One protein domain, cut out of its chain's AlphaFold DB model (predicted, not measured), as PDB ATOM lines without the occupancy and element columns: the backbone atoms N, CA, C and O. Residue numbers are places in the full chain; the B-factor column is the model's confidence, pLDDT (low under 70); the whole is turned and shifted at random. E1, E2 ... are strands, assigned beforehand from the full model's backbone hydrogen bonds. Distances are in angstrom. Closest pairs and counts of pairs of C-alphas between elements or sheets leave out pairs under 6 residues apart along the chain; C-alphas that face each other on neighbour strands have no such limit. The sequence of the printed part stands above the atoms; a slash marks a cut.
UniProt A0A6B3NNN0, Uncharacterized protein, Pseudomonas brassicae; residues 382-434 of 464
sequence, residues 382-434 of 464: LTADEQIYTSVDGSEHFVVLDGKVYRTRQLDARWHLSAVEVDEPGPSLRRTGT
ATOM      1  N   LEU A 382      44.391  13.950 -17.612       87.75
ATOM      2  CA  LEU A 382      43.538  14.860 -18.386       87.75
ATOM      3  C   LEU A 382      44.147  15.185 -19.755       87.75
ATOM      4  O   LEU A 382      45.365  15.295 -19.903       87.75
ATOM      5  N   THR A 383      43.297  15.407 -20.757       86.69
ATOM      6  CA  THR A 383      43.747  15.890 -22.070       86.69
ATOM      7  C   THR A 383      43.939  17.400 -22.015       86.69
ATOM      8  O   THR A 383      42.985  18.129 -21.733       86.69
ATOM      9  N   ALA A 384      45.156  17.869 -22.284       85.62
ATOM     10  CA  ALA A 384      45.478  19.290 -22.304       85.62
ATOM     11  C   ALA A 384      45.417  19.843 -23.734       85.62
ATOM     12  O   ALA A 384      46.162  19.387 -24.602       85.62
ATOM     13  N   ASP A 385      44.580  20.855 -23.949       82.62
ATOM     14  CA  ASP A 385      44.559  21.671 -25.162       82.62
ATOM     15  C   ASP A 385      44.682  23.143 -24.768       82.62
ATOM     16  O   ASP A 385      43.956  23.623 -23.903       82.62
ATOM     17  N   GLU A 386      45.654  23.858 -25.332       80.75
ATOM     18  CA  GLU A 386      45.911  25.266 -24.999       80.75
ATOM     19  C   GLU A 386      45.984  25.595 -23.482       80.75
ATOM     20  O   GLU A 386      45.586  26.678 -23.052       80.75
ATOM     21  N   GLN A 387      46.514  24.678 -22.657       80.94
ATOM     22  CA  GLN A 387      46.554  24.769 -21.178       80.94
ATOM     23  C   GLN A 387      45.176  24.754 -20.483       80.94
ATOM     24  O   GLN A 387      45.081  25.034 -19.285       80.94
ATOM     25  N   ILE A 388      44.123  24.395 -21.215       86.25
ATOM     26  CA  ILE A 388      42.841  23.955 -20.673       86.25
ATOM     27  C   ILE A 388      42.867  22.429 -20.597       86.25
ATOM     28  O   ILE A 388      43.084  21.730 -21.586       86.25
ATOM     29  N   TYR A 389      42.658  21.906 -19.397       89.00
ATOM     30  CA  TYR A 389      42.659  20.478 -19.119       89.00
ATOM     31  C   TYR A 389      41.223  19.979 -19.120       89.00
ATOM     32  O   TYR A 389      40.387  20.498 -18.385       89.00
ATOM     33  N   THR A 390      40.933  18.978 -19.938       88.44
ATOM     34  CA  THR A 390      39.583  18.433 -20.092       88.44
ATOM     35  C   THR A 390      39.512  17.021 -19.521       88.44
ATOM     36  O   THR A 390      40.425  16.216 -19.720       88.44
ATOM     37  N   SER A 391      38.433  16.741 -18.782       87.31
ATOM     38  CA  SER A 391      38.102  15.404 -18.279       87.31
ATOM     39  C   SER A 391      37.957  14.401 -19.420       87.31
ATOM     40  O   SER A 391      37.564  14.769 -20.524       87.31
ATOM     41  N   VAL A 392      38.224  13.124 -19.142       82.38
ATOM     42  CA  VAL A 392      38.107  12.027 -20.119       82.38
ATOM     43  C   VAL A 392      36.696  11.955 -20.718       82.38
ATOM     44  O   VAL A 392      36.546  11.690 -21.907       82.38
ATOM     45  N   ASP A 393      35.674  12.280 -19.924       82.38
ATOM     46  CA  ASP A 393      34.270  12.312 -20.361       82.38
ATOM     47  C   ASP A 393      33.906  13.586 -21.152       82.38
ATOM     48  O   ASP A 393      32.778  13.738 -21.621       82.38
ATOM     49  N   GLY A 394      34.830  14.547 -21.268       80.00
ATOM     50  CA  GLY A 394      34.624  15.830 -21.948       80.00
ATOM     51  C   GLY A 394      33.723  16.824 -21.205       80.00
ATOM     52  O   GLY A 394      33.499  17.924 -21.697       80.00
ATOM     53  N   SER A 395      33.194  16.459 -20.033       81.62
ATOM     54  CA  SER A 395      32.176  17.241 -19.316       81.62
ATOM     55  C   SER A 395      32.730  18.355 -18.428       81.62
ATOM     56  O   SER A 395      32.000  19.280 -18.070       81.62
ATOM     57  N   GLU A 396      33.989  18.246 -18.008       86.56
ATOM     58  CA  GLU A 396      34.619  19.189 -17.083       86.56
ATOM     59  C   GLU A 396      35.916  19.728 -17.671       86.56
ATOM     60  O   GLU A 396      36.726  18.971 -18.210       86.56
ATOM     61  N   HIS A 397      36.106  21.039 -17.531       90.00
ATOM     62  CA  HIS A 397      37.296  21.748 -17.972       90.00
ATOM     63  C   HIS A 397      37.957  22.427 -16.778       90.00
ATOM     64  O   HIS A 397      37.286  22.900 -15.854       90.00
ATOM     65  N   PHE A 398      39.281  22.479 -16.805       91.00
ATOM     66  CA  PHE A 398      40.102  23.043 -15.751       91.00
ATOM     67  C   PHE A 398      41.201  23.917 -16.342       91.00
ATOM     68  O   PHE A 398      41.678  23.687 -17.452       91.00
ATOM     69  N   VAL A 399      41.631  24.911 -15.577       90.75
ATOM     70  CA  VAL A 399      42.749  25.787 -15.928       90.75
ATOM     71  C   VAL A 399      43.682  25.923 -14.736       90.75
ATOM     72  O   VAL A 399      43.247  25.856 -13.582       90.75
ATOM     73  N   VAL A 400      44.963  26.145 -15.018       89.12
ATOM     74  CA  VAL A 400      45.952  26.482 -13.995       89.12
ATOM     75  C   VAL A 400      46.149  27.992 -13.956       89.12
ATOM     76  O   VAL A 400      46.540  28.582 -14.961       89.12
ATOM     77  N   LEU A 401      45.924  28.606 -12.793       85.12
ATOM     78  CA  LEU A 401      46.256  30.009 -12.519       85.12
ATOM     79  C   LEU A 401      47.136  30.056 -11.270       85.12
ATOM     80  O   LEU A 401      46.779  29.470 -10.250       85.12
ATOM     81  N   ASP A 402      48.300  30.700 -11.356       79.56
ATOM     82  CA  ASP A 402      49.260  30.827 -10.246       79.56
ATOM     83  C   ASP A 402      49.588  29.492  -9.535       79.56
ATOM     84  O   ASP A 402      49.773  29.422  -8.320       79.56
ATOM     85  N   GLY A 403      49.646  28.398 -10.308       80.62
ATOM     86  CA  GLY A 403      49.958  27.046  -9.818       80.62
ATOM     87  C   GLY A 403      48.799  26.328  -9.117       80.62
ATOM     88  O   GLY A 403      48.989  25.231  -8.594       80.62
ATOM     89  N   LYS A 404      47.598  26.912  -9.125       85.94
ATOM     90  CA  LYS A 404      46.366  26.326  -8.587       85.94
ATOM     91  C   LYS A 404      45.405  25.922  -9.694       85.94
ATOM     92  O   LYS A 404      45.382  26.537 -10.758       85.94
ATOM     93  N   VAL A 405      44.596  24.904  -9.418       89.38
ATOM     94  CA  VAL A 405      43.631  24.344 -10.369       89.38
ATOM     95  C   VAL A 405      42.245  24.926 -10.115       89.38
ATOM     96  O   VAL A 405      41.715  24.839  -9.005       89.38
ATOM     97  N   TYR A 406      41.643  25.480 -11.162       88.81
ATOM     98  CA  TYR A 406      40.298  26.049 -11.131       88.81
ATOM     99  C   TYR A 406      39.414  25.381 -12.169       88.81
ATOM    100  O   TYR A 406      39.876  25.044 -13.260       88.81
ATOM    101  N   ARG A 407      38.128  25.224 -11.852       88.81
ATOM    102  CA  ARG A 407      37.141  24.724 -12.812       88.81
ATOM    103  C   ARG A 407      36.722  25.840 -13.757       88.81
ATOM    104  O   ARG A 407      36.427  26.955 -13.322       88.81
ATOM    105  N   THR A 408      36.612  25.520 -15.038       88.75
ATOM    106  CA  THR A 408      36.190  26.455 -16.076       88.75
ATOM    107  C   THR A 408      34.970  25.964 -16.840       88.75
ATOM    108  O   THR A 408      34.672  24.772 -16.925       88.75
ATOM    109  N   ARG A 409      34.243  26.927 -17.400       87.00
ATOM    110  CA  ARG A 409      33.119  26.719 -18.308       87.00
ATOM    111  C   ARG A 409      33.251  27.682 -19.477       87.00
ATOM    112  O   ARG A 409      33.617  28.840 -19.279       87.00
ATOM    113  N   GLN A 410      32.924  27.221 -20.677       84.88
ATOM    114  CA  GLN A 410      32.866  28.084 -21.849       84.88
ATOM    115  C   GLN A 410      31.462  28.687 -22.002       84.88
ATOM    116  O   GLN A 410      30.466  27.962 -22.012       84.88
ATOM    117  N   LEU A 411      31.386  30.014 -22.110       81.19
ATOM    118  CA  LEU A 411      30.168  30.798 -22.340       81.19
ATOM    119  C   LEU A 411      30.478  31.868 -23.389       81.19
ATOM    120  O   LEU A 411      31.478  32.572 -23.269       81.19
ATOM    121  N   ASP A 412      29.656  31.974 -24.434       79.00
ATOM    122  CA  ASP A 412      29.822  32.956 -25.520       79.00
ATOM    123  C   ASP A 412      31.255  33.026 -26.085       79.00
ATOM    124  O   ASP A 412      31.844  34.098 -26.230       79.00
ATOM    125  N   ALA A 413      31.838  31.852 -26.360       79.88
ATOM    126  CA  ALA A 413      33.215  31.671 -26.837       79.88
ATOM    127  C   ALA A 413      34.323  32.207 -25.900       79.88
ATOM    128  O   ALA A 413      35.488  32.259 -26.295       79.88
ATOM    129  N   ARG A 414      33.997  32.549 -24.649       82.56
ATOM    130  CA  ARG A 414      34.951  32.932 -23.601       82.56
ATOM    131  C   ARG A 414      34.977  31.897 -22.486       82.56
ATOM    132  O   ARG A 414      33.963  31.293 -22.147       82.56
ATOM    133  N   TRP A 415      36.156  31.688 -21.915       85.50
ATOM    134  CA  TRP A 415      36.318  30.833 -20.745       85.50
ATOM    135  C   TRP A 415      36.045  31.638 -19.480       85.50
ATOM    136  O   TRP A 415      36.544  32.749 -19.330       85.50
ATOM    137  N   HIS A 416      35.260  31.075 -18.572       84.12
ATOM    138  CA  HIS A 416      34.934  31.653 -17.274       84.12
ATOM    139  C   HIS A 416      35.264  30.663 -16.166       84.12
ATOM    140  O   HIS A 416      35.144  29.451 -16.364       84.12
ATOM    141  N   LEU A 417      35.640  31.169 -14.991       84.88
ATOM    142  CA  LEU A 417      35.679  30.340 -13.789       84.88
ATOM    143  C   LEU A 417      34.265  29.883 -13.417       84.88
ATOM    144  O   LEU A 417      33.289  30.600 -13.623       84.88
ATOM    145  N   SER A 418      34.143  28.678 -12.870       83.19
ATOM    146  CA  SER A 418      32.858  28.113 -12.450       83.19
ATOM    147  C   SER A 418      33.005  27.354 -11.138       83.19
ATOM    148  O   SER A 418      34.066  26.806 -10.852       83.19
ATOM    149  N   ALA A 419      31.961  27.351 -10.316       77.62
ATOM    150  CA  ALA A 419      31.916  26.602  -9.067       77.62
ATOM    151  C   ALA A 419      30.708  25.663  -9.098       77.62
ATOM    152  O   ALA A 419      29.674  25.999  -9.656       77.62
ATOM    153  N   VAL A 420      30.816  24.485  -8.482       69.75
ATOM    154  CA  VAL A 420      29.706  23.506  -8.454       69.75
ATOM    155  C   VAL A 420      28.482  24.056  -7.712       69.75
ATOM    156  O   VAL A 420      27.349  23.709  -8.024       69.75
ATOM    157  N   GLU A 421      28.714  24.918  -6.723       65.88
ATOM    158  CA  GLU A 421      27.678  25.466  -5.844       65.88
ATOM    159  C   GLU A 421      27.017  26.737  -6.408       65.88
ATOM    160  O   GLU A 421      26.003  27.182  -5.872       65.88
ATOM    161  N   VAL A 422      27.576  27.324  -7.475       65.31
ATOM    162  CA  VAL A 422      27.144  28.610  -8.039       65.31
ATOM    163  C   VAL A 422      26.922  28.451  -9.540       65.31
ATOM    164  O   VAL A 422      27.862  28.207 -10.289       65.31
ATOM    165  N   ASP A 423      25.672  28.600  -9.979       66.94
ATOM    166  CA  ASP A 423      25.309  28.507 -11.403       66.94
ATOM    167  C   ASP A 423      25.718  29.770 -12.192       66.94
ATOM    168  O   ASP A 423      25.883  29.738 -13.411       66.94
ATOM    169  N   GLU A 424      25.936  30.889 -11.493       68.50
ATOM    170  CA  GLU A 424      26.438  32.120 -12.102       68.50
ATOM    171  C   GLU A 424      27.910  31.976 -12.531       68.50
ATOM    172  O   GLU A 424      28.746  31.499 -11.754       68.50
ATOM    173  N   PRO A 425      28.262  32.403 -13.757       67.88
ATOM    174  CA  PRO A 425      29.636  32.349 -14.219       67.88
ATOM    175  C   PRO A 425      30.519  33.314 -13.438       67.88
ATOM    176  O   PRO A 425      30.202  34.492 -13.272       67.88
ATOM    177  N   GLY A 426      31.663  32.799 -13.005       72.25
ATOM    178  CA  GLY A 426      32.713  33.580 -12.382       72.25
ATOM    179  C   GLY A 426      33.459  34.473 -13.380       72.25
ATOM    180  O   GLY A 426      33.062  34.622 -14.545       72.25
ATOM    181  N   PRO A 427      34.570  35.085 -12.938       79.31
ATOM    182  CA  PRO A 427      35.347  35.987 -13.776       79.31
ATOM    183  C   PRO A 427      35.840  35.308 -15.057       79.31
ATOM    184  O   PRO A 427      36.162  34.115 -15.071       79.31
ATOM    185  N   SER A 428      35.879  36.089 -16.138       81.31
ATOM    186  CA  SER A 428      36.377  35.626 -17.431       81.31
ATOM    187  C   SER A 428      37.898  35.485 -17.447       81.31
ATOM    188  O   SER A 428      38.632  36.164 -16.722       81.31
ATOM    189  N   LEU A 429      38.365  34.574 -18.292       82.19
ATOM    190  CA  LEU A 429      39.766  34.277 -18.516       82.19
ATOM    191  C   LEU A 429      40.199  34.835 -19.862       82.19
ATOM    192  O   LEU A 429      39.509  34.702 -20.877       82.19
ATOM    193  N   ARG A 430      41.396  35.408 -19.876       79.94
ATOM    194  CA  ARG A 430      42.051  35.916 -21.068       79.94
ATOM    195  C   ARG A 430      43.427  35.291 -21.200       79.94
ATOM    196  O   ARG A 430      44.192  35.211 -20.243       79.94
ATOM    197  N   ARG A 431      43.757  34.890 -22.422       76.50
ATOM    198  CA  ARG A 431      45.095  34.435 -22.789       76.50
ATOM    199  C   ARG A 431      45.794  35.522 -23.597       76.50
ATOM    200  O   ARG A 431      45.232  36.044 -24.562       76.50
ATOM    201  N   THR A 432      47.016  35.873 -23.209       69.19
ATOM    202  CA  THR A 432      47.836  36.840 -23.952       69.19
ATOM    203  C   THR A 432      48.801  36.072 -24.857       69.19
ATOM    204  O   THR A 432      49.876  35.660 -24.426       69.19
ATOM    205  N   GLY A 433      48.407  35.842 -26.114       68.19
ATOM    206  CA  GLY A 433      49.214  35.094 -27.088       68.19
ATOM    207  C   GLY A 433      49.382  33.620 -26.703       68.19
ATOM    208  O   GLY A 433      48.404  32.942 -26.414       68.19
ATOM    209  N   THR A 434      50.622  33.123 -26.682       64.56
ATOM    210  CA  THR A 434      50.950  31.763 -26.215       64.56
ATOM    211  C   THR A 434      51.182  31.672 -24.703       64.56
ATOM    212  O   THR A 434      51.451  30.577 -24.207       64.56
TER     213      THR A 434
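Overview. This is residues 382 to 434 of the 464 residues of an uncharacterized protein of Pseudomonas brassicae (UniProt A0A6B3NNN0). The domain is one small antiparallel sheet of six strands, strongly twisted and curled into an open shape whose two edges, E1 and E6, stay apart. The long strand E4 and its neighbour E3 make the middle, E1 and E2 form a short hairpin on one side, and E5 with E6 forms the other side, joined by a ten-residue loop, residues 418 to 427. The printed part has 53 residues with six named strands and no named helix, and the strands follow each other along the chain in the same order as in the sheet, E1 E2 E3 E4 E5 E6. The class is all strand, and the sheet is a meander, each strand the antiparallel neighbour of the one before. The whole is compact, with a radius of gyration of the C-alphas of 10.8 A and spans of 29 by 26 by 23 A.

Along the chain. The longest strand by residues is E4, residues 404 to 411, which runs 21.7 A from C-alpha 404 at (46.366, 26.326, -8.587) to C-alpha 411 at (30.168, 30.798, -22.340). Before it comes E3, residues 397 to 401, 13.4 A from first to last C-alpha. E2, residues 388 to 390, measures 6.4 A. E1, residues 383 to 385, measures 6.6 A and begins with C-alpha 383 at (43.747, 15.890, -22.070). After E4 comes E5, residues 414 to 417, 10.2 A long. E6, residues 428 to 431, is 10.3 A long and ends with C-alpha 431 at (45.095, 34.435, -22.789).

Arrangement. The pairing of E4 is staggered: its residues 404 to 408 pair with E3, and its residues 408 to 411 pair with E5. E3 and E4 form an antiparallel hairpin, with 130 degrees between their directions. The C-alphas of Phe 398 and Arg 407 face each other at 4.5 A, and N 408 and O 397 are within hydrogen-bond range at 2.8 A. E4 and E5 form a hairpin at 136 degrees, where the C-alphas of Gln 410 and Trp 415 face each other at 4.5 A and N 409 and O 416 are 2.9 A apart. On the other side of E3 lies E2, antiparallel to it at 147 degrees, with N 389 and O 398 at 2.8 A. E1 and E2 are antiparallel at 149 degrees, with N 388 and O 385 at 2.8 A and the C-alphas of Ala 384 and Tyr 389 facing each other at 4.4 A. E5 and E6 are antiparallel at 120 degrees. Their C-alphas 416 and 428 face each other at 4.2 A, and N 429 and O 415 are within hydrogen-bond range at 2.8 A. The edge strands are E1 and E6, and they are apart. E3 and E6 are also apart.

Size, cuts and confidence. From edge to edge of the sheet the strands' lines turn by 108 degrees and the way across it turns by 61 degrees. The sheet's C-alphas lie up to 9.5 A off the best plane through them. The two C-alphas farthest apart are those of Glu 421 and Gly 433, at 31.7 A. The links E1 to E2, E3 to E4 and E4 to E5 are tight, with two residues each; E2 to E3, with six, and E5 to E6, with ten, are short. The printed part, residues 382 to 434, has no cut. The mean pLDDT of the printed part is 81.2, and residues 420 to 425 and 432 to 434 are under 70.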